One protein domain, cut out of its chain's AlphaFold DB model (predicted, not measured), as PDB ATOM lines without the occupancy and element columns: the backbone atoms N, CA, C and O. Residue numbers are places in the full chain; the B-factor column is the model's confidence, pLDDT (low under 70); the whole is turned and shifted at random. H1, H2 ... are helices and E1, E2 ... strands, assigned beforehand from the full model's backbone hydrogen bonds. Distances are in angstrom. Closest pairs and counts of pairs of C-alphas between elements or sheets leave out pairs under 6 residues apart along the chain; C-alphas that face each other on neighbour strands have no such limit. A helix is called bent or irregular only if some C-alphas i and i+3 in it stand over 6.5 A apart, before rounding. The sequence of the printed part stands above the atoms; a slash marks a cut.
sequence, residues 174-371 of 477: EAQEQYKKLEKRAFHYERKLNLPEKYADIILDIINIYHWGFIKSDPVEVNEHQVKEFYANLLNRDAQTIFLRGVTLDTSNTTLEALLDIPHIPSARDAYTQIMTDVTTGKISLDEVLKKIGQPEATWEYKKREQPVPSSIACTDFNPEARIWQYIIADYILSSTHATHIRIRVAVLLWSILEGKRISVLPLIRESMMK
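AT A GLANCE: This is residues 174 to 371 of the 477 residues of an uncharacterized protein of Arachis hypogaea (UniProt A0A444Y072). Two unequal lobes make this model: a larger one of helices H6, H7 and H8 packed round H9, with the small sheet E3 and E4 at one end, and a smaller one of H1, H4 and the hairpin E1 and E2. H10 lies between the lobes, and H2 and H3 are near H8 on one side of the larger lobe. The printed part has 198 residues, with ten named helices and four named strands in the order H1 H2 H3 H4 E1 E2 H5 H6 H7 E3 H8 E4 H9 H10; both two-stranded sheets are antiparallel. The class is mostly helix, and the whole is compact, with a radius of gyration of the C-alphas of 18.2 A and spans of 54 by 43 by 34 A.

IN THESE COORDINATES: H1, residues 174 to 183, begins with C-alpha 174 at (112.971, 114.413, 44.743). H2 is residues 197 to 209, 19.2 A long and irregular, with C-alphas 198 and 201 7.7 A apart. H3 is residues 213 to 216, H4 224 to 233, E1 241 to 244, E2 247 to 250, H5 253 to 259, H6 271 to 280 and H7 286 to 293. E3 is residues 310 to 314. H8, residues 320 to 333, is 19.1 A long. E4 is residues 341 to 343, and H9, residues 344 to 354, is 15.2 A long. H10, residues 362 to 370, ends with C-alpha 370 at (102.027, 119.129, 53.854).

HOW THE PARTS SIT: H9 is the hub. It touches H7 (Val 289 and Trp 351 closest, C-alphas 5.8 A apart) at a steep tilt of 50 degrees, the same way. It touches H6 at a steep tilt of 46 degrees, opposite ways, the C-alphas of Tyr 272 and Ser 352 closest at 6.9 A. Residues 322 to 326 of H8 touch it, the C-alphas of Ala 322 and Leu 350 closest at 6.5 A. E3 and E4 are antiparallel, with N 313 and O 342 at 3.0 A, within hydrogen-bond range. Residues 332 to 333 of H8 touch H10, the C-alphas of Ile 333 and Ile 365 closest at 5.0 A. H5 and H10 only just touch, with 3 pairs of C-alphas within 8 A, the closest being Glu 257 and Leu 362 at 7.1 A. H2 and H3 are each close to H8 but not clearly touching, the closest C-alphas being Tyr 199 and Glu 321 at 7.3 A, and Ile 215 and Tyr 332 at 6.7 A. H1 and H4 touch at a shallow tilt of 30 degrees, opposite ways, the C-alphas of Ala 175 and Ala 232 closest at 4.8 A. The closest C-alphas of H4 and E1 are those of Phe 230 and Leu 244, 6.1 A apart. In the hairpin E1 and E2, N 249 and O 242 are 2.7 A apart, within hydrogen-bond range. Every O i to N i+4 pair is within hydrogen-bond range in H1 and H4 to H10; in H2 7 of 9 are, and H3 is too short for such a pair.

THE WHOLE: The two C-alphas farthest apart are those of Gly 246 and Glu 297, 55.3 A. The printed part has no cut. The links H1 to H2, H5 to H6 and H7 to E3 are long. The mean pLDDT of the printed part is 92.1, and residue 337 is the one printed residue under 70.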
ATOM      1  N   GLU A 174     113.505 113.264  44.005       92.81
ATOM      2  CA  GLU A 174     112.971 114.413  44.743       92.81
ATOM      3  C   GLU A 174     112.670 114.048  46.200       92.81
ATOM      4  O   GLU A 174     113.084 114.767  47.109       92.81
ATOM      5  N   ALA A 175     112.022 112.904  46.434       90.88
ATOM      6  CA  ALA A 175     111.767 112.395  47.774       90.88
ATOM      7  C   ALA A 175     113.076 112.121  48.532       90.88
ATOM      8  O   ALA A 175     113.209 112.508  49.689       90.88
ATOM      9  N   GLN A 176     114.092 111.557  47.875       91.88
ATOM     10  CA  GLN A 176     115.404 111.359  48.498       91.88
ATOM     11  C   GLN A 176     116.056 112.688  48.928       91.88
ATOM     12  O   GLN A 176     116.588 112.799  50.035       91.88
ATOM     13  N   GLU A 177     115.994 113.724  48.091       92.00
ATOM     14  CA  GLU A 177     116.501 115.059  48.432       92.00
ATOM     15  C   GLU A 177     115.689 115.723  49.555       92.00
ATOM     16  O   GLU A 177     116.259 116.375  50.434       92.00
ATOM     17  N   GLN A 178     114.366 115.538  49.578       90.50
ATOM     18  CA  GLN A 178     113.532 115.982  50.699       90.50
ATOM     19  C   GLN A 178     113.921 115.269  51.991       90.50
ATOM     20  O   GLN A 178     114.077 115.923  53.022       90.50
ATOM     21  N   TYR A 179     114.170 113.960  51.945       92.00
ATOM     22  CA  TYR A 179     114.613 113.212  53.114       92.00
ATOM     23  C   TYR A 179     115.925 113.758  53.678       92.00
ATOM     24  O   TYR A 179     115.985 114.037  54.869       92.00
ATOM     25  N   LYS A 180     116.938 114.037  52.843       92.25
ATOM     26  CA  LYS A 180     118.200 114.662  53.297       92.25
ATOM     27  C   LYS A 180     117.975 116.004  54.007       92.25
ATOM     28  O   LYS A 180     118.704 116.355  54.936       92.25
ATOM     29  N   LYS A 181     116.964 116.775  53.583       91.44
ATOM     30  CA  LYS A 181     116.570 118.030  54.248       91.44
ATOM     31  C   LYS A 181     115.874 117.779  55.584       91.44
ATOM     32  O   LYS A 181     116.066 118.572  56.502       91.44
ATOM     33  N   LEU A 182     115.053 116.733  55.684       90.00
ATOM     34  CA  LEU A 182     114.319 116.361  56.898       90.00
ATOM     35  C   LEU A 182     115.208 115.658  57.928       90.00
ATOM     36  O   LEU A 182     115.020 115.858  59.122       90.00
ATOM     37  N   GLU A 183     116.198 114.885  57.486       90.50
ATOM     38  CA  GLU A 183     117.141 114.150  58.329       90.50
ATOM     39  C   GLU A 183     117.841 115.073  59.325       90.50
ATOM     40  O   GLU A 183     117.896 114.769  60.513       90.50
ATOM     41  N   LYS A 184     118.249 116.259  58.867       89.69
ATOM     42  CA  LYS A 184     118.910 117.278  59.693       89.69
ATOM     43  C   LYS A 184     117.971 118.032  60.642       89.69
ATOM     44  O   LYS A 184     118.453 118.801  61.469       89.69
ATOM     45  N   ARG A 185     116.649 117.893  60.503       87.19
ATOM     46  CA  ARG A 185     115.682 118.625  61.335       87.19
ATOM     47  C   ARG A 185     115.342 117.837  62.591       87.19
ATOM     48  O   ARG A 185     115.205 116.616  62.542       87.19
ATOM     49  N   ALA A 186     115.154 118.566  63.688       86.25
ATOM     50  CA  ALA A 186     114.705 117.998  64.948       86.25
ATOM     51  C   ALA A 186     113.289 117.431  64.806       86.25
ATOM     52  O   ALA A 186     112.403 118.058  64.214       86.25
ATOM     53  N   PHE A 187     113.079 116.243  65.362       81.19
ATOM     54  CA  PHE A 187     111.769 115.621  65.417       81.19
ATOM     55  C   PHE A 187     111.013 116.061  66.665       81.19
ATOM     56  O   PHE A 187     111.540 116.044  67.777       81.19
ATOM     57  N   HIS A 188     109.762 116.471  66.474       80.00
ATOM     58  CA  HIS A 188     108.898 116.886  67.568       80.00
ATOM     59  C   HIS A 188     107.846 115.820  67.789       80.00
ATOM     60  O   HIS A 188     106.955 115.629  66.966       80.00
ATOM     61  N   TYR A 189     107.977 115.137  68.918       82.75
ATOM     62  CA  TYR A 189     107.019 114.139  69.341       82.75
ATOM     63  C   TYR A 189     105.696 114.796  69.713       82.75
ATOM     64  O   TYR A 189     105.655 115.874  70.323       82.75
ATOM     65  N   GLU A 190     104.620 114.105  69.357       82.06
ATOM     66  CA  GLU A 190     103.288 114.407  69.843       82.06
ATOM     67  C   GLU A 190     103.294 114.404  71.375       82.06
ATOM     68  O   GLU A 190     103.969 113.602  72.030       82.06
ATOM     69  N   ARG A 191     102.584 115.361  71.965       85.25
ATOM     70  CA  ARG A 191     102.511 115.498  73.416       85.25
ATOM     71  C   ARG A 191     101.268 114.797  73.911       85.25
ATOM     72  O   ARG A 191     100.248 114.799  73.243       85.25
ATOM     73  N   LYS A 192     101.331 114.248  75.120       90.00
ATOM     74  CA  LYS A 192     100.131 113.758  75.794       90.00
ATOM     75  C   LYS A 192      99.216 114.938  76.113       90.00
ATOM     76  O   LYS A 192      99.684 115.947  76.659       90.00
ATOM     77  N   LEU A 193      97.924 114.794  75.831       90.12
ATOM     78  CA  LEU A 193      96.941 115.807  76.179       90.12
ATOM     79  C   LEU A 193      96.830 115.899  77.704       90.12
ATOM     80  O   LEU A 193      96.399 114.965  78.377       90.12
ATOM     81  N   ASN A 194      97.215 117.049  78.252       91.94
ATOM     82  CA  ASN A 194      97.107 117.340  79.676       91.94
ATOM     83  C   ASN A 194      96.038 118.416  79.887       91.94
ATOM     84  O   ASN A 194      96.281 119.597  79.634       91.94
ATOM     85  N   LEU A 195      94.851 118.007  80.342       93.62
ATOM     86  CA  LEU A 195      93.739 118.918  80.614       93.62
ATOM     87  C   LEU A 195      93.734 119.352  82.086       93.62
ATOM     88  O   LEU A 195      93.851 118.504  82.972       93.62
ATOM     89  N   PRO A 196      93.559 120.652  82.386       94.06
ATOM     90  CA  PRO A 196      93.255 121.082  83.744       94.06
ATOM     91  C   PRO A 196      91.912 120.496  84.193       94.06
ATOM     92  O   PRO A 196      90.925 120.619  83.471       94.06
ATOM     93  N   GLU A 197      91.861 119.941  85.406       96.38
ATOM     94  CA  GLU A 197      90.684 119.254  85.974       96.38
ATOM     95  C   GLU A 197      89.385 120.060  85.815       96.38
ATOM     96  O   GLU A 197      88.375 119.533  85.367       96.38
ATOM     97  N   LYS A 198      89.445 121.379  86.046       97.31
ATOM     98  CA  LYS A 198      88.308 122.303  85.897       97.31
ATOM     99  C   LYS A 198      87.631 122.259  84.516       97.31
ATOM    100  O   LYS A 198      86.446 122.560  84.419       97.31
ATOM    101  N   TYR A 199      88.386 121.981  83.456       95.12
ATOM    102  CA  TYR A 199      87.893 122.009  82.077       95.12
ATOM    103  C   TYR A 199      87.834 120.617  81.446       95.12
ATOM    104  O   TYR A 199      87.391 120.509  80.307       95.12
ATOM    105  N   ALA A 200      88.274 119.568  82.146       95.62
ATOM    106  CA  ALA A 200      88.394 118.232  81.575       95.62
ATOM    107  C   ALA A 200      87.060 117.743  80.995       95.62
ATOM    108  O   ALA A 200      87.013 117.412  79.814       95.62
ATOM    109  N   ASP A 201      85.977 117.804  81.774       96.75
ATOM    110  CA  ASP A 201      84.655 117.324  81.348       96.75
ATOM    111  C   ASP A 201      84.130 118.089  80.126       96.75
ATOM    112  O   ASP A 201      83.762 117.484  79.124       96.75
ATOM    113  N   ILE A 202      84.195 119.426  80.156       95.62
ATOM    114  CA  ILE A 202      83.714 120.289  79.063       95.62
ATOM    115  C   ILE A 202      84.468 119.994  77.762       95.62
ATOM    116  O   ILE A 202      83.870 119.869  76.692       95.62
ATOM    117  N   ILE A 203      85.794 119.878  77.839       95.75
ATOM    118  CA  ILE A 203      86.630 119.619  76.666       95.75
ATOM    119  C   ILE A 203      86.393 118.199  76.146       95.75
ATOM    120  O   ILE A 203      86.263 118.011  74.937       95.75
ATOM    121  N   LEU A 204      86.293 117.205  77.033       96.06
ATOM    122  CA  LEU A 204      86.020 115.818  76.656       96.06
ATOM    123  C   LEU A 204      84.635 115.658  76.019       96.06
ATOM    124  O   LEU A 204      84.522 114.925  75.037       96.06
ATOM    125  N   ASP A 205      83.619 116.366  76.509       96.00
ATOM    126  CA  ASP A 205      82.279 116.384  75.920       96.00
ATOM    127  C   ASP A 205      82.308 116.917  74.491       96.00
ATOM    128  O   ASP A 205      81.754 116.301  73.581       96.00
ATOM    129  N   ILE A 206      83.016 118.020  74.256       95.19
ATOM    130  CA  ILE A 206      83.173 118.577  72.913       95.19
ATOM    131  C   ILE A 206      83.971 117.618  72.008       95.19
ATOM    132  O   ILE A 206      83.562 117.381  70.872       95.19
ATOM    133  N   ILE A 207      85.060 117.008  72.499       95.19
ATOM    134  CA  ILE A 207      85.810 115.972  71.760       95.19
ATOM    135  C   ILE A 207      84.884 114.810  71.366       95.19
ATOM    136  O   ILE A 207      84.956 114.326  70.236       95.19
ATOM    137  N   ASN A 208      83.995 114.382  72.268       94.94
ATOM    138  CA  ASN A 208      83.018 113.327  72.004       94.94
ATOM    139  C   ASN A 208      81.981 113.754  70.958       94.94
ATOM    140  O   ASN A 208      81.693 112.981  70.049       94.94
ATOM    141  N   ILE A 209      81.454 114.981  71.046       93.62
ATOM    142  CA  ILE A 209      80.488 115.539  70.083       93.62
ATOM    143  C   ILE A 209      81.070 115.568  68.668       93.62
ATOM    144  O   ILE A 209      80.364 115.288  67.698       93.62
ATOM    145  N   TYR A 210      82.351 115.910  68.543       93.56
ATOM    146  CA  TYR A 210      83.038 115.938  67.257       93.56
ATOM    147  C   TYR A 210      83.607 114.587  66.821       93.56
ATOM    148  O   TYR A 210      84.090 114.487  65.693       93.56
ATOM    149  N   HIS A 211      83.530 113.564  67.677       94.25
ATOM    150  CA  HIS A 211      84.151 112.259  67.462       94.25
ATOM    151  C   HIS A 211      85.655 112.371  67.160       94.25
ATOM    152  O   HIS A 211      86.180 111.738  66.254       94.25
ATOM    153  N   TRP A 212      86.377 113.206  67.910       94.06
ATOM    154  CA  TRP A 212      87.835 113.334  67.778       94.06
ATOM    155  C   TRP A 212      88.556 112.414  68.761       94.06
ATOM    156  O   TRP A 212      89.399 112.849  69.547       94.06
ATOM    157  N   GLY A 213      88.198 111.126  68.732       92.44
ATOM    158  CA  GLY A 213      88.756 110.107  69.622       92.44
ATOM    159  C   GLY A 213      90.282 110.042  69.563       92.44
ATOM    160  O   GLY A 213      90.920 109.887  70.603       92.44
ATOM    161  N   PHE A 214      90.863 110.285  68.381       91.50
ATOM    162  CA  PHE A 214      92.310 110.271  68.159       91.50
ATOM    163  C   PHE A 214      93.100 111.211  69.085       91.50
ATOM    164  O   PHE A 214      94.220 110.876  69.448       91.50
ATOM    165  N   ILE A 215      92.511 112.326  69.540       92.81
ATOM    166  CA  ILE A 215      93.152 113.301  70.447       92.81
ATOM    167  C   ILE A 215      93.400 112.707  71.847       92.81
ATOM    168  O   ILE A 215      94.253 113.179  72.596       92.81
ATOM    169  N   LYS A 216      92.634 111.678  72.227       92.00
ATOM    170  CA  LYS A 216      92.769 111.002  73.524       92.00
ATOM    171  C   LYS A 216      93.856 109.933  73.523       92.00
ATOM    172  O   LYS A 216      94.172 109.416  74.594       92.00
ATOM    173  N   SER A 217      94.373 109.575  72.351       87.06
ATOM    174  CA  SER A 217      95.413 108.562  72.224       87.06
ATOM    175  C   SER A 217      96.670 109.026  72.946       87.06
ATOM    176  O   SER A 217      97.073 110.188  72.842       87.06
ATOM    177  N   ASP A 218      97.295 108.117  73.689       86.19
ATOM    178  CA  ASP A 218      98.617 108.394  74.228       86.19
ATOM    179  C   ASP A 218      99.618 108.476  73.065       86.19
ATOM    180  O   ASP A 218      99.562 107.639  72.159       86.19
ATOM    181  N   PRO A 219     100.515 109.481  73.061       82.00
ATOM    182  CA  PRO A 219     101.520 109.597  72.022       82.00
ATOM    183  C   PRO A 219     102.411 108.370  72.084       82.00
ATOM    184  O   PRO A 219     102.770 107.906  73.172       82.00
ATOM    185  N   VAL A 220     102.791 107.866  70.916       81.38
ATOM    186  CA  VAL A 220     103.597 106.658  70.860       81.38
ATOM    187  C   VAL A 220     104.973 106.918  70.292       81.38
ATOM    188  O   VAL A 220     105.171 107.795  69.452       81.38
ATOM    189  N   GLU A 221     105.946 106.163  70.794       83.81
ATOM    190  CA  GLU A 221     107.297 106.181  70.265       83.81
ATOM    191  C   GLU A 221     107.266 105.671  68.820       83.81
ATOM    192  O   GLU A 221     106.802 104.566  68.524       83.81
ATOM    193  N   VAL A 222     107.716 106.534  67.915       84.31
ATOM    194  CA  VAL A 222     107.752 106.287  66.475       84.31
ATOM    195  C   VAL A 222     109.195 106.240  66.011       84.31
ATOM    196  O   VAL A 222     110.055 106.951  66.530       84.31
ATOM    197  N   ASN A 223     109.462 105.426  64.993       90.31
ATOM    198  CA  ASN A 223     110.756 105.446  64.334       90.31
ATOM    199  C   ASN A 223     110.885 106.748  63.527       90.31
ATOM    200  O   ASN A 223     110.252 106.912  62.481       90.31
ATOM    201  N   GLU A 224     111.715 107.668  64.014       90.06
ATOM    202  CA  GLU A 224     111.934 108.986  63.414       90.06
ATOM    203  C   GLU A 224     112.299 108.906  61.922       90.06
ATOM    204  O   GLU A 224     111.807 109.705  61.123       90.06
ATOM    205  N   HIS A 225     113.095 107.912  61.516       89.81
ATOM    206  CA  HIS A 225     113.476 107.728  60.115       89.81
ATOM    207  C   HIS A 225     112.284 107.355  59.236       89.81
ATOM    208  O   HIS A 225     112.160 107.883  58.135       89.81
ATOM    209  N   GLN A 226     111.373 106.506  59.724       91.81
ATOM    210  CA  GLN A 226     110.158 106.150  58.982       91.81
ATOM    211  C   GLN A 226     109.221 107.347  58.835       91.81
ATOM    212  O   GLN A 226     108.639 107.546  57.773       91.81
ATOM    213  N   VAL A 227     109.095 108.182  59.868       90.44
ATOM    214  CA  VAL A 227     108.264 109.389  59.771       90.44
ATOM    215  C   VAL A 227     108.879 110.394  58.793       90.44
ATOM    216  O   VAL A 227     108.174 110.961  57.961       90.44
ATOM    217  N   LYS A 228     110.202 110.586  58.832       91.06
ATOM    218  CA  LYS A 228     110.907 111.437  57.860       91.06
ATOM    219  C   LYS A 228     110.784 110.901  56.434       91.06
ATOM    220  O   LYS A 228     110.566 111.688  55.519       91.06
ATOM    221  N   GLU A 229     110.878 109.589  56.241       92.19
ATOM    222  CA  GLU A 229     110.668 108.918  54.953       92.19
ATOM    223  C   GLU A 229     109.234 109.106  54.443       92.19
ATOM    224  O   GLU A 229     109.037 109.488  53.291       92.19
ATOM    225  N   PHE A 230     108.239 108.940  55.317       93.00
ATOM    226  CA  PHE A 230     106.834 109.194  55.005       93.00
ATOM    227  C   PHE A 230     106.630 110.618  54.474       93.00
ATOM    228  O   PHE A 230     106.069 110.799  53.394       93.00
ATOM    229  N   TYR A 231     107.131 111.631  55.188       91.62
ATOM    230  CA  TYR A 231     107.015 113.028  54.759       91.62
ATOM    231  C   TYR A 231     107.835 113.342  53.506       91.62
ATOM    232  O   TYR A 231     107.418 114.167  52.698       91.62
ATOM    233  N   ALA A 232     108.977 112.683  53.319       91.81
ATOM    234  CA  ALA A 232     109.788 112.823  52.119       91.81
ATOM    235  C   ALA A 232     109.073 112.281  50.870       91.81
ATOM    236  O   ALA A 232     109.132 112.902  49.812       91.81
ATOM    237  N   ASN A 233     108.365 111.156  51.001       92.62
ATOM    238  CA  ASN A 233     107.579 110.552  49.924       92.62
ATOM    239  C   ASN A 233     106.213 111.242  49.716       92.62
ATOM    240  O   ASN A 233     105.558 111.030  48.693       92.62
ATOM    241  N   LEU A 234     105.784 112.104  50.641       91.19
ATOM    242  CA  LEU A 234     104.540 112.866  50.567       91.19
ATOM    243  C   LEU A 234     104.719 114.170  49.762       91.19
ATOM    244  O   LEU A 234     104.693 115.281  50.288       91.19
ATOM    245  N   LEU A 235     104.904 114.027  48.448       84.38
ATOM    246  CA  LEU A 235     105.232 115.141  47.543       84.38
ATOM    247  C   LEU A 235     104.029 116.021  47.156       84.38
ATOM    248  O   LEU A 235     104.206 117.156  46.714       84.38
ATOM    249  N   ASN A 236     102.800 115.514  47.292       85.75
ATOM    250  CA  ASN A 236     101.581 116.227  46.907       85.75
ATOM    251  C   ASN A 236     100.518 116.137  48.010       85.75
ATOM    252  O   ASN A 236     100.289 115.074  48.584       85.75
ATOM    253  N   ARG A 237      99.811 117.248  48.243       81.88
ATOM    254  CA  ARG A 237      98.679 117.361  49.176       81.88
ATOM    255  C   ARG A 237      97.590 116.334  48.921       81.88
ATOM    256  O   ARG A 237      96.995 115.823  49.870       81.88
ATOM    257  N   ASP A 238      97.363 116.046  47.649       85.44
ATOM    258  CA  ASP A 238      96.292 115.168  47.198       85.44
ATOM    259  C   ASP A 238      96.802 113.753  46.888       85.44
ATOM    260  O   ASP A 238      96.101 112.967  46.249       85.44
ATOM    261  N   ALA A 239      98.019 113.410  47.337       89.31
ATOM    262  CA  ALA A 239      98.537 112.055  47.229       89.31
ATOM    263  C   ALA A 239      97.610 111.086  47.978       89.31
ATOM    264  O   ALA A 239      97.424 111.165  49.196       89.31
ATOM    265  N   GLN A 240      97.009 110.174  47.217       92.81
ATOM    266  CA  GLN A 240      96.160 109.110  47.750       92.81
ATOM    267  C   GLN A 240      96.977 107.915  48.222       92.81
ATOM    268  O   GLN A 240      96.447 107.068  48.922       92.81
ATOM    269  N   THR A 241      98.250 107.834  47.840       93.50
ATOM    270  CA  THR A 241      99.133 106.752  48.252       93.50
ATOM    271  C   THR A 241     100.539 107.258  48.521       93.50
ATOM    272  O   THR A 241     101.028 108.118  47.785       93.50
ATOM    273  N   ILE A 242     101.209 106.678  49.513       93.25
ATOM    274  CA  ILE A 242     102.599 106.974  49.875       93.25
ATOM    275  C   ILE A 242     103.358 105.659  49.976       93.25
ATOM    276  O   ILE A 242     102.883 104.714  50.594       93.25
ATOM    277  N   PHE A 243     104.543 105.588  49.383       91.19
ATOM    278  CA  PHE A 243     105.418 104.431  49.545       91.19
ATOM    279  C   PHE A 243     106.245 104.581  50.825       91.19
ATOM    280  O   PHE A 243     106.795 105.652  51.079       91.19
ATOM    281  N   LEU A 244     106.332 103.528  51.625       92.38
ATOM    282  CA  LEU A 244     107.129 103.479  52.843       92.38
ATOM    283  C   LEU A 244     107.686 102.064  53.001       92.38
ATOM    284  O   LEU A 244     106.914 101.113  53.113       92.38
ATOM    285  N   ARG A 245     109.015 101.908  52.991       88.81
ATOM    286  CA  ARG A 245     109.709 100.621  53.213       88.81
ATOM    287  C   ARG A 245     109.152  99.442  52.400       88.81
ATOM    288  O   ARG A 245     108.952  98.351  52.928       88.81
ATOM    289  N   GLY A 246     108.887  99.647  51.109       86.38
ATOM    290  CA  GLY A 246     108.353  98.588  50.241       86.38
ATOM    291  C   GLY A 246     106.828  98.470  50.231       86.38
ATOM    292  O   GLY A 246     106.287  97.709  49.430       86.38
ATOM    293  N   VAL A 247     106.125  99.215  51.088       89.44
ATOM    294  CA  VAL A 247     104.667  99.163  51.232       89.44
ATOM    295  C   VAL A 247     104.039 100.446  50.708       89.44
ATOM    296  O   VAL A 247     104.445 101.547  51.063       89.44
ATOM    297  N   THR A 248     103.002 100.313  49.886       93.19
ATOM    298  CA  THR A 248     102.166 101.445  49.478       93.19
ATOM    299  C   THR A 248     101.049 101.639  50.500       93.19
ATOM    300  O   THR A 248     100.142 100.817  50.600       93.19
ATOM    301  N   LEU A 249     101.120 102.727  51.257       93.62
ATOM    302  CA  LEU A 249     100.108 103.161  52.212       93.62
ATOM    303  C   LEU A 249      99.024 103.957  51.491       93.62
ATOM    304  O   LEU A 249      99.343 104.886  50.756       93.62
ATOM    305  N   ASP A 250      97.757 103.624  51.723       94.81
ATOM    306  CA  ASP A 250      96.624 104.425  51.259       94.81
ATOM    307  C   ASP A 250      96.415 105.618  52.201       94.81
ATOM    308  O   ASP A 250      96.096 105.479  53.380       94.81
ATOM    309  N   THR A 251      96.611 106.812  51.658       94.25
ATOM    310  CA  THR A 251      96.398 108.097  52.314       94.25
ATOM    311  C   THR A 251      95.232 108.846  51.697       94.25
ATOM    312  O   THR A 251      95.256 110.073  51.674       94.25
ATOM    313  N   SER A 252      94.214 108.166  51.170       94.19
ATOM    314  CA  SER A 252      92.941 108.758  50.747       94.19
ATOM    315  C   SER A 252      92.142 109.314  51.936       94.19
ATOM    316  O   SER A 252      92.437 109.037  53.097       94.19
ATOM    317  N   ASN A 253      91.151 110.177  51.672       93.25
ATOM    318  CA  ASN A 253      90.342 110.770  52.749       93.25
ATOM    319  C   ASN A 253      89.582 109.710  53.534       93.25
ATOM    320  O   ASN A 253      89.596 109.756  54.754       93.25
ATOM    321  N   THR A 254      88.988 108.748  52.830       94.88
ATOM    322  CA  THR A 254      88.241 107.645  53.432       94.88
ATOM    323  C   THR A 254      89.123 106.826  54.365       94.88
ATOM    324  O   THR A 254      88.711 106.518  55.478       94.88
ATOM    325  N   THR A 255      90.350 106.516  53.937       95.12
ATOM    326  CA  THR A 255      91.282 105.726  54.745       95.12
ATOM    327  C   THR A 255      91.769 106.511  55.954       95.12
ATOM    328  O   THR A 255      91.773 105.964  57.046       95.12
ATOM    329  N   LEU A 256      92.082 107.806  55.818       92.50
ATOM    330  CA  LEU A 256      92.447 108.643  56.969       92.50
ATOM    331  C   LEU A 256      91.277 108.894  57.937       92.50
ATOM    332  O   LEU A 256      91.497 108.944  59.142       92.50
ATOM    333  N   GLU A 257      90.049 109.047  57.437       94.62
ATOM    334  CA  GLU A 257      88.834 109.152  58.259       94.62
ATOM    335  C   GLU A 257      88.601 107.872  59.057       94.62
ATOM    336  O   GLU A 257      88.442 107.941  60.271       94.62
ATOM    337  N   ALA A 258      88.644 106.712  58.396       94.00
ATOM    338  CA  ALA A 258      88.521 105.419  59.062       94.00
ATOM    339  C   ALA A 258      89.651 105.200  60.076       94.00
ATOM    340  O   ALA A 258      89.406 104.726  61.179       94.00
ATOM    341  N   LEU A 259      90.876 105.589  59.712       89.00
ATOM    342  CA  LEU A 259      92.059 105.445  60.546       89.00
ATOM    343  C   LEU A 259      91.946 106.253  61.840       89.00
ATOM    344  O   LEU A 259      92.149 105.723  62.924       89.00
ATOM    345  N   LEU A 260      91.625 107.540  61.727       89.50
ATOM    346  CA  LEU A 260      91.535 108.456  62.865       89.50
ATOM    347  C   LEU A 260      90.188 108.368  63.603       89.50
ATOM    348  O   LEU A 260      89.961 109.146  64.532       89.50
ATOM    349  N   ASP A 261      89.307 107.460  63.170       91.88
ATOM    350  CA  ASP A 261      87.917 107.340  63.615       91.88
ATOM    351  C   ASP A 261      87.164 108.685  63.548       91.88
ATOM    352  O   ASP A 261      86.421 109.077  64.447       91.88
ATOM    353  N   ILE A 262      87.402 109.446  62.472       92.69
ATOM    354  CA  ILE A 262      86.757 110.739  62.223       92.69
ATOM    355  C   ILE A 262      85.547 110.506  61.313       92.69
ATOM    356  O   ILE A 262      85.706 110.016  60.192       92.69
ATOM    357  N   PRO A 263      84.332 110.919  61.715       93.38
ATOM    358  CA  PRO A 263      83.161 110.812  60.865       93.38
ATOM    359  C   PRO A 263      83.331 111.611  59.578       93.38
ATOM    360  O   PRO A 263      83.673 112.796  59.604       93.38
ATOM    361  N   HIS A 264      82.986 110.990  58.452       94.88
ATOM    362  CA  HIS A 264      82.954 111.684  57.176       94.88
ATOM    363  C   HIS A 264      81.925 112.826  57.201       94.88
ATOM    364  O   HIS A 264      80.716 112.607  57.343       94.88
ATOM    365  N   ILE A 265      82.400 114.059  57.019       94.62
ATOM    366  CA  ILE A 265      81.558 115.249  56.869       94.62
ATOM    367  C   ILE A 265      81.681 115.729  55.419       94.62
ATOM    368  O   ILE A 265      82.730 116.258  55.043       94.62
ATOM    369  N   PRO A 266      80.616 115.604  54.602       93.25
ATOM    370  CA  PRO A 266      80.620 116.132  53.242       93.25
ATOM    371  C   PRO A 266      80.910 117.633  53.242       93.25
ATOM    372  O   PRO A 266      80.373 118.354  54.082       93.25
ATOM    373  N   SER A 267      81.663 118.137  52.260       90.38
ATOM    374  CA  SER A 267      82.060 119.556  52.200       90.38
ATOM    375  C   SER A 267      80.879 120.533  52.248       90.38
ATOM    376  O   SER A 267      80.996 121.609  52.818       90.38
ATOM    377  N   ALA A 268      79.708 120.149  51.724       91.94
ATOM    378  CA  ALA A 268      78.485 120.957  51.798       91.94
ATOM    379  C   ALA A 268      77.925 121.123  53.228       91.94
ATOM    380  O   ALA A 268      77.084 121.984  53.468       91.94
ATOM    381  N   ARG A 269      78.348 120.268  54.166       92.81
ATOM    382  CA  ARG A 269      77.967 120.286  55.586       92.81
ATOM    383  C   ARG A 269      79.100 120.752  56.501       92.81
ATOM    384  O   ARG A 269      78.860 120.902  57.696       92.81
ATOM    385  N   ASP A 270      80.302 120.963  55.964       94.75
ATOM    386  CA  ASP A 270      81.422 121.535  56.703       94.75
ATOM    387  C   ASP A 270      81.205 123.042  56.878       94.75
ATOM    388  O   ASP A 270      81.285 123.826  55.930       94.75
ATOM    389  N   ALA A 271      80.918 123.456  58.111       96.62
ATOM    390  CA  ALA A 271      80.639 124.852  58.409       96.62
ATOM    391  C   ALA A 271      81.891 125.732  58.292       96.62
ATOM    392  O   ALA A 271      81.765 126.924  58.020       96.62
ATOM    393  N   TYR A 272      83.092 125.173  58.473       96.06
ATOM    394  CA  TYR A 272      84.319 125.963  58.568       96.06
ATOM    395  C   TYR A 272      84.615 126.757  57.295       96.06
ATOM    396  O   TYR A 272      84.869 127.961  57.357       96.06
ATOM    397  N   THR A 273      84.529 126.113  56.129       93.31
ATOM    398  CA  THR A 273      84.771 126.780  54.839       93.31
ATOM    399  C   THR A 273      83.783 127.931  54.595       93.31
ATOM    400  O   THR A 273      84.176 129.015  54.151       93.31
ATOM    401  N   GLN A 274      82.509 127.731  54.946       95.75
ATOM    402  CA  GLN A 274      81.482 128.765  54.819       95.75
ATOM    403  C   GLN A 274      81.729 129.923  55.793       95.75
ATOM    404  O   GLN A 274      81.721 131.077  55.375       95.75
ATOM    405  N   ILE A 275      82.044 129.625  57.056       97.25
ATOM    406  CA  ILE A 275      82.375 130.627  58.079       97.25
ATOM    407  C   ILE A 275      83.589 131.456  57.645       97.25
ATOM    408  O   ILE A 275      83.549 132.680  57.717       97.25
ATOM    409  N   MET A 276      84.652 130.828  57.136       96.06
ATOM    410  CA  MET A 276      85.826 131.541  56.616       96.06
ATOM    411  C   MET A 276      85.468 132.487  55.461       96.06
ATOM    412  O   MET A 276      85.995 133.601  55.385       96.06
ATOM    413  N   THR A 277      84.553 132.075  54.581       96.12
ATOM    414  CA  THR A 277      84.029 132.921  53.497       96.12
ATOM    415  C   THR A 277      83.201 134.079  54.052       96.12
ATOM    416  O   THR A 277      83.360 135.222  53.625       96.12
ATOM    417  N   ASP A 278      82.350 133.817  55.039       97.31
ATOM    418  CA  ASP A 278      81.494 134.822  55.666       97.31
ATOM    419  C   ASP A 278      82.306 135.849  56.474       97.31
ATOM    420  O   ASP A 278      82.007 137.038  56.416       97.31
ATOM    421  N   VAL A 279      83.394 135.435  57.130       96.31
ATOM    422  CA  VAL A 279      84.370 136.343  57.758       96.31
ATOM    423  C   VAL A 279      85.084 137.187  56.701       96.31
ATOM    424  O   VAL A 279      85.183 138.403  56.837       96.31
ATOM    425  N   THR A 280      85.543 136.571  55.607       95.12
ATOM    426  CA  THR A 280      86.268 137.281  54.535       95.12
ATOM    427  C   THR A 280      85.379 138.294  53.805       95.12
ATOM    428  O   THR A 280      85.848 139.348  53.385       95.12
ATOM    429  N   THR A 281      84.085 137.995  53.670       96.56
ATOM    430  CA  THR A 281      83.089 138.885  53.049       96.56
ATOM    431  C   THR A 281      82.477 139.888  54.030       96.56
ATOM    432  O   THR A 281      81.663 140.713  53.619       96.56
ATOM    433  N   GLY A 282      82.860 139.842  55.312       95.25
ATOM    434  CA  GLY A 282      82.382 140.756  56.349       95.25
ATOM    435  C   GLY A 282      80.965 140.475  56.861       95.25
ATOM    436  O   GLY A 282      80.398 141.313  57.556       95.25
ATOM    437  N   LYS A 283      80.376 139.316  56.541       97.25
ATOM    438  CA  LYS A 283      79.083 138.883  57.100       97.25
ATOM    439  C   LYS A 283      79.195 138.467  58.564       97.25
ATOM    440  O   LYS A 283      78.260 138.688  59.324       97.25
ATOM    441  N   ILE A 284      80.318 137.854  58.938       97.19
ATOM    442  CA  ILE A 284      80.681 137.593  60.335       97.19
ATOM    443  C   ILE A 284      81.765 138.598  60.707       97.19
ATOM    444  O   ILE A 284      82.806 138.666  60.051       97.19
ATOM    445  N   SER A 285      81.520 139.383  61.757       97.19
ATOM    446  CA  SER A 285      82.509 140.342  62.246       97.19
ATOM    447  C   SER A 285      83.640 139.621  62.979       97.19
ATOM    448  O   SER A 285      83.405 138.731  63.798       97.19
ATOM    449  N   LEU A 286      84.883 140.054  62.756       96.81
ATOM    450  CA  LEU A 286      86.026 139.586  63.541       96.81
ATOM    451  C   LEU A 286      85.904 139.955  65.028       96.81
ATOM    452  O   LEU A 286      86.470 139.263  65.870       96.81
ATOM    453  N   ASP A 287      85.135 140.985  65.377       96.75
ATOM    454  CA  ASP A 287      84.873 141.330  66.779       96.75
ATOM    455  C   ASP A 287      83.963 140.301  67.462       96.75
ATOM    456  O   ASP A 287      84.099 140.045  68.656       96.75
ATOM    457  N   GLU A 288      83.065 139.653  66.712       96.88
ATOM    458  CA  GLU A 288      82.231 138.562  67.229       96.88
ATOM    459  C   GLU A 288      83.077 137.318  67.523       96.88
ATOM    460  O   GLU A 288      82.930 136.692  68.577       96.88
ATOM    461  N   VAL A 289      84.025 137.017  66.628       97.81
ATOM    462  CA  VAL A 289      85.032 135.968  66.830       97.81
ATOM    463  C   VAL A 289      85.847 136.261  68.090       97.81
ATOM    464  O   VAL A 289      85.945 135.409  68.974       97.81
ATOM    465  N   LEU A 290      86.371 137.485  68.203       97.69
ATOM    466  CA  LEU A 290      87.186 137.938  69.329       97.69
ATOM    467  C   LEU A 290      86.430 137.873  70.657       97.69
ATOM    468  O   LEU A 290      86.960 137.354  71.630       97.69
ATOM    469  N   LYS A 291      85.171 138.319  70.686       97.88
ATOM    470  CA  LYS A 291      84.329 138.308  71.889       97.88
ATOM    471  C   LYS A 291      84.141 136.907  72.478       97.88
ATOM    472  O   LYS A 291      83.992 136.769  73.689       97.88
ATOM    473  N   LYS A 292      84.112 135.871  71.638       97.88
ATOM    474  CA  LYS A 292      83.918 134.482  72.080       97.88
ATOM    475  C   LYS A 292      85.208 133.836  72.582       97.88
ATOM    476  O   LYS A 292      85.160 133.063  73.534       97.88
ATOM    477  N   ILE A 293      86.336 134.093  71.917       98.00
ATOM    478  CA  ILE A 293      87.609 133.398  72.190       98.00
ATOM    479  C   ILE A 293      88.540 134.198  73.112       98.00
ATOM    480  O   ILE A 293      89.421 133.630  73.757       98.00
ATOM    481  N   GLY A 294      88.367 135.516  73.158       97.56
ATOM    482  CA  GLY A 294      89.204 136.455  73.889       97.56
ATOM    483  C   GLY A 294      88.702 136.762  75.299       97.56
ATOM    484  O   GLY A 294      87.585 136.419  75.689       97.56
ATOM    485  N   GLN A 295      89.561 137.422  76.065       97.88
ATOM    486  CA  GLN A 295      89.223 138.170  77.272       97.88
ATOM    487  C   GLN A 295      88.527 139.492  76.891       97.88
ATOM    488  O   GLN A 295      88.629 139.919  75.740       97.88
ATOM    489  N   PRO A 296      87.816 140.163  77.816       96.69
ATOM    490  CA  PRO A 296      87.107 141.412  77.514       96.69
ATOM    491  C   PRO A 296      87.995 142.525  76.933       96.69
ATOM    492  O   PRO A 296      87.515 143.342  76.152       96.69
ATOM    493  N   GLU A 297      89.278 142.545  77.296       96.81
ATOM    494  CA  GLU A 297      90.283 143.517  76.855       96.81
ATOM    495  C   GLU A 297      91.088 143.051  75.633       96.81
ATOM    496  O   GLU A 297      91.981 143.766  75.175       96.81
ATOM    497  N   ALA A 298      90.803 141.854  75.113       97.56
ATOM    498  CA  ALA A 298      91.504 141.302  73.966       97.56
ATOM    499  C   ALA A 298      91.344 142.211  72.744       97.56
ATOM    500  O   ALA A 298      90.271 142.767  72.498       97.56
ATOM    501  N   THR A 299      92.404 142.334  71.946       97.31
ATOM    502  CA  THR A 299      92.379 143.133  70.716       97.31
ATOM    503  C   THR A 299      93.041 142.395  69.565       97.31
ATOM    504  O   THR A 299      93.932 141.567  69.750       97.31
ATOM    505  N   TRP A 300      92.592 142.690  68.346       97.12
ATOM    506  CA  TRP A 300      93.283 142.227  67.153       97.12
ATOM    507  C   TRP A 300      94.573 143.014  66.944       97.12
ATOM    508  O   TRP A 300      94.597 144.242  67.018       97.12
ATOM    509  N   GLU A 301      95.632 142.306  66.586       94.81
ATOM    510  CA  GLU A 301      96.842 142.906  66.061       94.81
ATOM    511  C   GLU A 301      96.696 143.140  64.566       94.81
ATOM    512  O   GLU A 301      96.210 142.286  63.818       94.81
ATOM    513  N   TYR A 302      97.181 144.291  64.121       92.81
ATOM    514  CA  TYR A 302      97.112 144.713  62.734       92.81
ATOM    515  C   TYR A 302      98.502 144.689  62.116       92.81
ATOM    516  O   TYR A 302      99.490 145.119  62.720       92.81
ATOM    517  N   LYS A 303      98.587 144.246  60.860       87.81
ATOM    518  CA  LYS A 303      99.821 144.428  60.094       87.81
ATOM    519  C   LYS A 303     100.062 145.920  59.892       87.81
ATOM    520  O   LYS A 303      99.152 146.646  59.506       87.81
ATOM    521  N   LYS A 304     101.314 146.353  60.071       79.31
ATOM    522  CA  LYS A 304     101.786 147.686  59.668       79.31
ATOM    523  C   LYS A 304     101.725 147.801  58.137       79.31
ATOM    524  O   LYS A 304     102.709 147.545  57.452       79.31
ATOM    525  N   ARG A 305     100.546 148.087  57.591       75.69
ATOM    526  CA  ARG A 305     100.291 148.390  56.177       75.69
ATOM    527  C   ARG A 305      99.301 149.549  56.093       75.69
ATOM    528  O   ARG A 305      98.639 149.863  57.075       75.69
ATOM    529  N   GLU A 306      99.200 150.153  54.912       73.19
ATOM    530  CA  GLU A 306      98.319 151.300  54.631       73.19
ATOM    531  C   GLU A 306      96.839 151.029  54.947       73.19
ATOM    532  O   GLU A 306      96.097 151.960  55.245       73.19
ATOM    533  N   GLN A 307      96.417 149.760  54.927       75.88
ATOM    534  CA  GLN A 307      95.088 149.340  55.362       75.88
ATOM    535  C   GLN A 307      95.190 148.466  56.621       75.88
ATOM    536  O   GLN A 307      95.885 147.441  56.584       75.88
ATOM    537  N   PRO A 308      94.504 148.832  57.722       82.19
ATOM    538  CA  PRO A 308      94.501 148.059  58.956       82.19
ATOM    539  C   PRO A 308      93.659 146.793  58.766       82.19
ATOM    540  O   PRO A 308      92.472 146.754  59.072       82.19
ATOM    541  N   VAL A 309      94.288 145.732  58.258       86.69
ATOM    542  CA  VAL A 309      93.697 144.390  58.223       86.69
ATOM    543  C   VAL A 309      94.184 143.631  59.460       86.69
ATOM    544  O   VAL A 309      95.407 143.491  59.622       86.69
ATOM    545  N   PRO A 310      93.272 143.144  60.326       91.56
ATOM    546  CA  PRO A 310      93.631 142.257  61.423       91.56
ATOM    547  C   PRO A 310      94.483 141.096  60.909       91.56
ATOM    548  O   PRO A 310      94.277 140.590  59.806       91.56
ATOM    549  N   SER A 311      95.478 140.672  61.675       92.88
ATOM    550  CA  SER A 311      96.356 139.570  61.283       92.88
ATOM    551  C   SER A 311      96.404 138.459  62.300       92.88
ATOM    552  O   SER A 311      96.455 137.284  61.917       92.88
ATOM    553  N   SER A 312      96.412 138.831  63.572       95.38
ATOM    554  CA  SER A 312      96.654 137.917  64.671       95.38
ATOM    555  C   SER A 312      96.021 138.411  65.956       95.38
ATOM    556  O   SER A 312      95.636 139.568  66.068       95.38
ATOM    557  N   ILE A 313      95.922 137.509  66.919       96.25
ATOM    558  CA  ILE A 313      95.625 137.808  68.314       96.25
ATOM    559  C   ILE A 313      96.732 137.205  69.177       96.25
ATOM    560  O   ILE A 313      97.235 136.115  68.864       96.25
ATOM    561  N   ALA A 314      97.122 137.910  70.237       96.38
ATOM    562  CA  ALA A 314      98.061 137.394  71.216       96.38
ATOM    563  C   ALA A 314      97.425 136.249  72.016       96.38
ATOM    564  O   ALA A 314      96.289 136.307  72.475       96.38
ATOM    565  N   CYS A 315      98.190 135.189  72.225       95.06
ATOM    566  CA  CYS A 315      97.770 134.017  72.982       95.06
ATOM    567  C   CYS A 315      97.440 134.308  74.456       95.06
ATOM    568  O   CYS A 315      96.717 133.537  75.086       95.06
ATOM    569  N   THR A 316      97.999 135.384  75.013       95.94
ATOM    570  CA  THR A 316      97.705 135.881  76.367       95.94
ATOM    571  C   THR A 316      96.292 136.428  76.495       95.94
ATOM    572  O   THR A 316      95.745 136.439  77.595       95.94
ATOM    573  N   ASP A 317      95.703 136.829  75.372       97.50
ATOM    574  CA  ASP A 317      94.417 137.508  75.329       97.50
ATOM    575  C   ASP A 317      93.265 136.512  75.184       97.50
ATOM    576  O   ASP A 317      92.105 136.906  75.191       97.50
ATOM    577  N   PHE A 318      93.548 135.211  75.066       97.31
ATOM    578  CA  PHE A 318      92.518 134.182  75.068       97.31
ATOM    579  C   PHE A 318      91.927 133.954  76.452       97.31
ATOM    580  O   PHE A 318      92.609 134.011  77.481       97.31
ATOM    581  N   ASN A 319      90.636 133.627  76.472       97.50
ATOM    582  CA  ASN A 319      90.041 133.050  77.662       97.50
ATOM    583  C   ASN A 319      90.598 131.623  77.898       97.50
ATOM    584  O   ASN A 319      91.142 131.002  76.978       97.50
ATOM    585  N   PRO A 320      90.502 131.083  79.127       96.56
ATOM    586  CA  PRO A 320      91.128 129.801  79.455       96.56
ATOM    587  C   PRO A 320      90.664 128.621  78.590       96.56
ATOM    588  O   PRO A 320      91.471 127.751  78.278       96.56
ATOM    589  N   GLU A 321      89.394 128.593  78.182       96.44
ATOM    590  CA  GLU A 321      88.839 127.514  77.359       96.44
ATOM    591  C   GLU A 321      89.403 127.561  75.932       96.44
ATOM    592  O   GLU A 321      89.941 126.567  75.439       96.44
ATOM    593  N   ALA A 322      89.384 128.738  75.298       96.75
ATOM    594  CA  ALA A 322      89.994 128.956  73.989       96.75
ATOM    595  C   ALA A 322      91.502 128.662  74.007       96.75
ATOM    596  O   ALA A 322      92.040 128.125  73.039       96.75
ATOM    597  N   ARG A 323      92.188 128.958  75.118       95.94
ATOM    598  CA  ARG A 323      93.609 128.638  75.297       95.94
ATOM    599  C   ARG A 323      93.871 127.130  75.331       95.94
ATOM    600  O   ARG A 323      94.862 126.693  74.759       95.94
ATOM    601  N   ILE A 324      92.998 126.330  75.944       95.56
ATOM    602  CA  ILE A 324      93.119 124.862  75.929       95.56
ATOM    603  C   ILE A 324      92.899 124.323  74.513       95.56
ATOM    604  O   ILE A 324      93.730 123.573  74.005       95.56
ATOM    605  N   TRP A 325      91.835 124.764  73.839       96.56
ATOM    606  CA  TRP A 325      91.573 124.368  72.453       96.56
ATOM    607  C   TRP A 325      92.680 124.775  71.495       96.56
ATOM    608  O   TRP A 325      92.976 124.063  70.542       96.56
ATOM    609  N   GLN A 326      93.328 125.904  71.753       95.19
ATOM    610  CA  GLN A 326      94.471 126.346  70.981       95.19
ATOM    611  C   GLN A 326      95.633 125.360  71.065       95.19
ATOM    612  O   GLN A 326      96.256 125.105  70.035       95.19
ATOM    613  N   TYR A 327      95.920 124.813  72.250       92.75
ATOM    614  CA  TYR A 327      96.927 123.762  72.401       92.75
ATOM    615  C   TYR A 327      96.515 122.498  71.653       92.75
ATOM    616  O   TYR A 327      97.311 121.975  70.886       92.75
ATOM    617  N   ILE A 328      95.254 122.076  71.778       93.75
ATOM    618  CA  ILE A 328      94.739 120.907  71.051       93.75
ATOM    619  C   ILE A 328      94.889 121.093  69.532       93.75
ATOM    620  O   ILE A 328      95.391 120.220  68.833       93.75
ATOM    621  N   ILE A 329      94.510 122.251  68.993       94.06
ATOM    622  CA  ILE A 329      94.665 122.520  67.560       94.06
ATOM    623  C   ILE A 329      96.143 122.523  67.168       94.06
ATOM    624  O   ILE A 329      96.487 121.937  66.146       94.06
ATOM    625  N   ALA A 330      96.999 123.186  67.948       90.38
ATOM    626  CA  ALA A 330      98.416 123.326  67.632       90.38
ATOM    627  C   ALA A 330      99.198 122.013  67.743       90.38
ATOM    628  O   ALA A 330     100.189 121.868  67.037       90.38
ATOM    629  N   ASP A 331      98.769 121.079  68.587       87.75
ATOM    630  CA  ASP A 331      99.462 119.805  68.769       87.75
ATOM    631  C   ASP A 331      98.907 118.719  67.824       87.75
ATOM    632  O   ASP A 331      99.693 117.945  67.286       87.75
ATOM    633  N   TYR A 332      97.596 118.713  67.532       90.38
ATOM    634  CA  TYR A 332      96.934 117.578  66.858       90.38
ATOM    635  C   TYR A 332      96.327 117.866  65.473       90.38
ATOM    636  O   TYR A 332      96.135 116.938  64.690       90.38
ATOM    637  N   ILE A 333      95.962 119.115  65.149       92.31
ATOM    638  CA  ILE A 333      95.150 119.417  63.944       92.31
ATOM    639  C   ILE A 333      95.909 120.292  62.942       92.31
ATOM    640  O   ILE A 333      95.975 119.988  61.754       92.31
ATOM    641  N   LEU A 334      96.449 121.415  63.408       90.56
ATOM    642  CA  LEU A 334      97.199 122.394  62.627       90.56
ATOM    643  C   LEU A 334      98.478 122.727  63.381       90.56
ATOM    644  O   LEU A 334      98.548 123.741  64.084       90.56
ATOM    645  N   SER A 335      99.483 121.876  63.198       81.75
ATOM    646  CA  SER A 335     100.784 122.015  63.835       81.75
ATOM    647  C   SER A 335     101.339 123.417  63.603       81.75
ATOM    648  O   SER A 335     101.532 123.863  62.471       81.75
ATOM    649  N   SER A 336     101.528 124.161  64.693       80.31
ATOM    650  CA  SER A 336     101.996 125.545  64.659       80.31
ATOM    651  C   SER A 336     103.146 125.722  65.631       80.31
ATOM    652  O   SER A 336     103.044 125.393  66.807       80.31
ATOM    653  N   THR A 337     104.230 126.323  65.150       67.00
ATOM    654  CA  THR A 337     105.405 126.656  65.966       67.00
ATOM    655  C   THR A 337     105.233 127.960  66.745       67.00
ATOM    656  O   THR A 337     105.966 128.228  67.696       67.00
ATOM    657  N   HIS A 338     104.266 128.798  66.366       74.38
ATOM    658  CA  HIS A 338     104.062 130.097  66.998       74.38
ATOM    659  C   HIS A 338     103.125 129.967  68.200       74.38
ATOM    660  O   HIS A 338     101.907 129.940  68.055       74.38
ATOM    661  N   ALA A 339     103.711 129.918  69.398       76.50
ATOM    662  CA  ALA A 339     102.973 129.837  70.660       76.50
ATOM    663  C   ALA A 339     102.459 131.197  71.176       76.50
ATOM    664  O   ALA A 339     101.697 131.232  72.146       76.50
ATOM    665  N   THR A 340     102.887 132.307  70.564       90.25
ATOM    666  CA  THR A 340     102.627 133.675  71.049       90.25
ATOM    667  C   THR A 340     101.476 134.373  70.340       90.25
ATOM    668  O   THR A 340     100.737 135.095  70.998       90.25
ATOM    669  N   HIS A 341     101.295 134.141  69.037       93.75
ATOM    670  CA  HIS A 341     100.283 134.822  68.231       93.75
ATOM    671  C   HIS A 341      99.606 133.857  67.278       93.75
ATOM    672  O   HIS A 341     100.253 133.000  66.667       93.75
ATOM    673  N   ILE A 342      98.302 134.037  67.106       94.12
ATOM    674  CA  ILE A 342      97.475 133.137  66.312       94.12
ATOM    675  C   ILE A 342      96.816 133.899  65.191       94.12
ATOM    676  O   ILE A 342      96.191 134.932  65.400       94.12
ATOM    677  N   ARG A 343      96.964 133.367  63.978       94.69
ATOM    678  CA  ARG A 343      96.390 133.956  62.768       94.69
ATOM    679  C   ARG A 343      94.867 133.840  62.796       94.69
ATOM    680  O   ARG A 343      94.341 132.847  63.298       94.69
ATOM    681  N   ILE A 344      94.185 134.776  62.129       95.38
ATOM    682  CA  ILE A 344      92.713 134.792  61.983       95.38
ATOM    683  C   ILE A 344      92.149 133.406  61.669       95.38
ATOM    684  O   ILE A 344      91.186 132.974  62.283       95.38
ATOM    685  N   ARG A 345      92.775 132.676  60.744       95.19
ATOM    686  CA  ARG A 345      92.303 131.357  60.317       95.19
ATOM    687  C   ARG A 345      92.119 130.359  61.472       95.19
ATOM    688  O   ARG A 345      91.135 129.624  61.494       95.19
ATOM    689  N   VAL A 346      93.067 130.324  62.408       95.38
ATOM    690  CA  VAL A 346      93.014 129.438  63.581       95.38
ATOM    691  C   VAL A 346      92.084 130.024  64.647       95.38
ATOM    692  O   VAL A 346      91.362 129.275  65.292       95.38
ATOM    693  N   ALA A 347      92.011 131.351  64.778       97.00
ATOM    694  CA  ALA A 347      91.041 132.010  65.655       97.00
ATOM    695  C   ALA A 347      89.579 131.734  65.240       97.00
ATOM    696  O   ALA A 347      88.734 131.446  66.083       97.00
ATOM    697  N   VAL A 348      89.288 131.735  63.936       97.75
ATOM    698  CA  VAL A 348      87.976 131.360  63.384       97.75
ATOM    699  C   VAL A 348      87.685 129.875  63.611       97.75
ATOM    700  O   VAL A 348      86.545 129.513  63.898       97.75
ATOM    701  N   LEU A 349      88.701 129.007  63.531       97.50
ATOM    702  CA  LEU A 349      88.549 127.587  63.860       97.50
ATOM    703  C   LEU A 349      88.184 127.400  65.339       97.50
ATOM    704  O   LEU A 349      87.217 126.704  65.633       97.50
ATOM    705  N   LEU A 350      88.893 128.078  66.248       97.31
ATOM    706  CA  LEU A 350      88.584 128.091  67.683       97.31
ATOM    707  C   LEU A 350      87.148 128.542  67.944       97.31
ATOM    708  O   LEU A 350      86.399 127.854  68.630       97.31
ATOM    709  N   TRP A 351      86.744 129.666  67.351       98.12
ATOM    710  CA  TRP A 351      85.375 130.166  67.454       98.12
ATOM    711  C   TRP A 351      84.350 129.134  66.982       98.12
ATOM    712  O   TRP A 351      83.380 128.864  67.682       98.12
ATOM    713  N   SER A 352      84.600 128.504  65.831       97.69
ATOM    714  CA  SER A 352      83.698 127.504  65.256       97.69
ATOM    715  C   SER A 352      83.527 126.294  66.187       97.69
ATOM    716  O   SER A 352      82.408 125.810  66.356       97.69
ATOM    717  N   ILE A 353      84.613 125.844  66.830       97.19
ATOM    718  CA  ILE A 353      84.596 124.737  67.799       97.19
ATOM    719  C   ILE A 353      83.754 125.108  69.023       97.19
ATOM    720  O   ILE A 353      82.850 124.354  69.381       97.19
ATOM    721  N   LEU A 354      84.008 126.284  69.611       96.44
ATOM    722  CA  LEU A 354      83.307 126.786  70.803       96.44
ATOM    723  C   LEU A 354      81.834 127.152  70.551       96.44
ATOM    724  O   LEU A 354      81.052 127.299  71.490       96.44
ATOM    725  N   GLU A 355      81.449 127.339  69.292       96.12
ATOM    726  CA  GLU A 355      80.059 127.517  68.857       96.12
ATOM    727  C   GLU A 355      79.366 126.190  68.498       96.12
ATOM    728  O   GLU A 355      78.212 126.191  68.064       96.12
ATOM    729  N   GLY A 356      80.049 125.048  68.640       95.56
ATOM    730  CA  GLY A 356      79.473 123.737  68.327       95.56
ATOM    731  C   GLY A 356      79.204 123.531  66.831       95.56
ATOM    732  O   GLY A 356      78.306 122.771  66.456       95.56
ATOM    733  N   LYS A 357      79.907 124.253  65.949       96.88
ATOM    734  CA  LYS A 357      79.718 124.144  64.497       96.88
ATOM    735  C   LYS A 357      80.347 122.852  63.998       96.88
ATOM    736  O   LYS A 357      81.499 122.575  64.288       96.88
ATOM    737  N   ARG A 358      79.628 122.090  63.170       95.12
ATOM    738  CA  ARG A 358      80.168 120.871  62.545       95.12
ATOM    739  C   ARG A 358      81.320 121.221  61.601       95.12
ATOM    740  O   ARG A 358      81.092 121.874  60.584       95.12
ATOM    741  N   ILE A 359      82.528 120.786  61.944       95.81
ATOM    742  CA  ILE A 359      83.765 121.097  61.222       95.81
ATOM    743  C   ILE A 359      84.421 119.795  60.783       95.81
ATOM    744  O   ILE A 359      84.602 118.890  61.596       95.81
ATOM    745  N   SER A 360      84.823 119.726  59.517       94.69
ATOM    746  CA  SER A 360      85.703 118.657  59.048       94.69
ATOM    747  C   SER A 360      87.159 119.009  59.355       94.69
ATOM    748  O   SER A 360      87.702 119.974  58.813       94.69
ATOM    749  N   VAL A 361      87.810 118.239  60.231       95.12
ATOM    750  CA  VAL A 361      89.222 118.469  60.600       95.12
ATOM    751  C   VAL A 361      90.212 117.781  59.672       95.12
ATOM    752  O   VAL A 361      91.359 118.215  59.594       95.12
ATOM    753  N   LEU A 362      89.790 116.770  58.910       93.88
ATOM    754  CA  LEU A 362      90.690 116.047  58.013       93.88
ATOM    755  C   LEU A 362      91.373 116.964  56.970       93.88
ATOM    756  O   LEU A 362      92.592 116.865  56.809       93.88
ATOM    757  N   PRO A 363      90.676 117.906  56.297       93.62
ATOM    758  CA  PRO A 363      91.330 118.846  55.382       93.62
ATOM    759  C   PRO A 363      92.391 119.729  56.056       93.62
ATOM    760  O   PRO A 363      93.342 120.158  55.395       93.62
ATOM    761  N   LEU A 364      92.223 120.008  57.354       93.31
ATOM    762  CA  LEU A 364      93.162 120.782  58.164       93.31
ATOM    763  C   LEU A 364      94.386 119.938  58.533       93.31
ATOM    764  O   LEU A 364      95.505 120.399  58.323       93.31
ATOM    765  N   ILE A 365      94.175 118.690  58.961       92.19
ATOM    766  CA  ILE A 365      95.243 117.719  59.239       92.19
ATOM    767  C   ILE A 365      96.096 117.502  57.988       92.19
ATOM    768  O   ILE A 365      97.313 117.637  58.053       92.19
ATOM    769  N   ARG A 366      95.485 117.285  56.814       91.19
ATOM    770  CA  ARG A 366      96.231 117.173  55.547       91.19
ATOM    771  C   ARG A 366      97.083 118.391  55.242       91.19
ATOM    772  O   ARG A 366      98.194 118.270  54.733       91.19
ATOM    773  N   GLU A 367      96.552 119.579  55.501       90.00
ATOM    774  CA  GLU A 367      97.335 120.791  55.308       90.00
ATOM    775  C   GLU A 367      98.504 120.876  56.294       90.00
ATOM    776  O   GLU A 367      99.569 121.371  55.925       90.00
ATOM    777  N   SER A 368      98.314 120.394  57.524       87.44
ATOM    778  CA  SER A 368      99.392 120.266  58.501       87.44
ATOM    779  C   SER A 368     100.461 119.291  58.012       87.44
ATOM    780  O   SER A 368     101.631 119.654  57.992       87.44
ATOM    781  N   MET A 369     100.063 118.117  57.505       86.94
ATOM    782  CA  MET A 369     100.978 117.100  56.970       86.94
ATOM    783  C   MET A 369     101.830 117.618  55.800       86.94
ATOM    784  O   MET A 369     102.972 117.206  55.633       86.94
ATOM    785  N   MET A 370     101.294 118.534  54.984       81.75
ATOM    786  CA  MET A 370     102.027 119.129  53.854       81.75
ATOM    787  C   MET A 370     103.126 120.089  54.243       81.75
ATOM    788  O   MET A 370     104.014 120.391  53.447       81.75
ATOM    789  N   LYS A 371     103.034 120.653  55.434       75.00
ATOM    790  CA  LYS A 371     104.060 121.550  55.912       75.00
ATOM    791  C   LYS A 371     104.999 120.645  56.687       75.00
ATOM    792  O   LYS A 371     104.572 120.128  57.713       75.00
TER     793      LYS A 371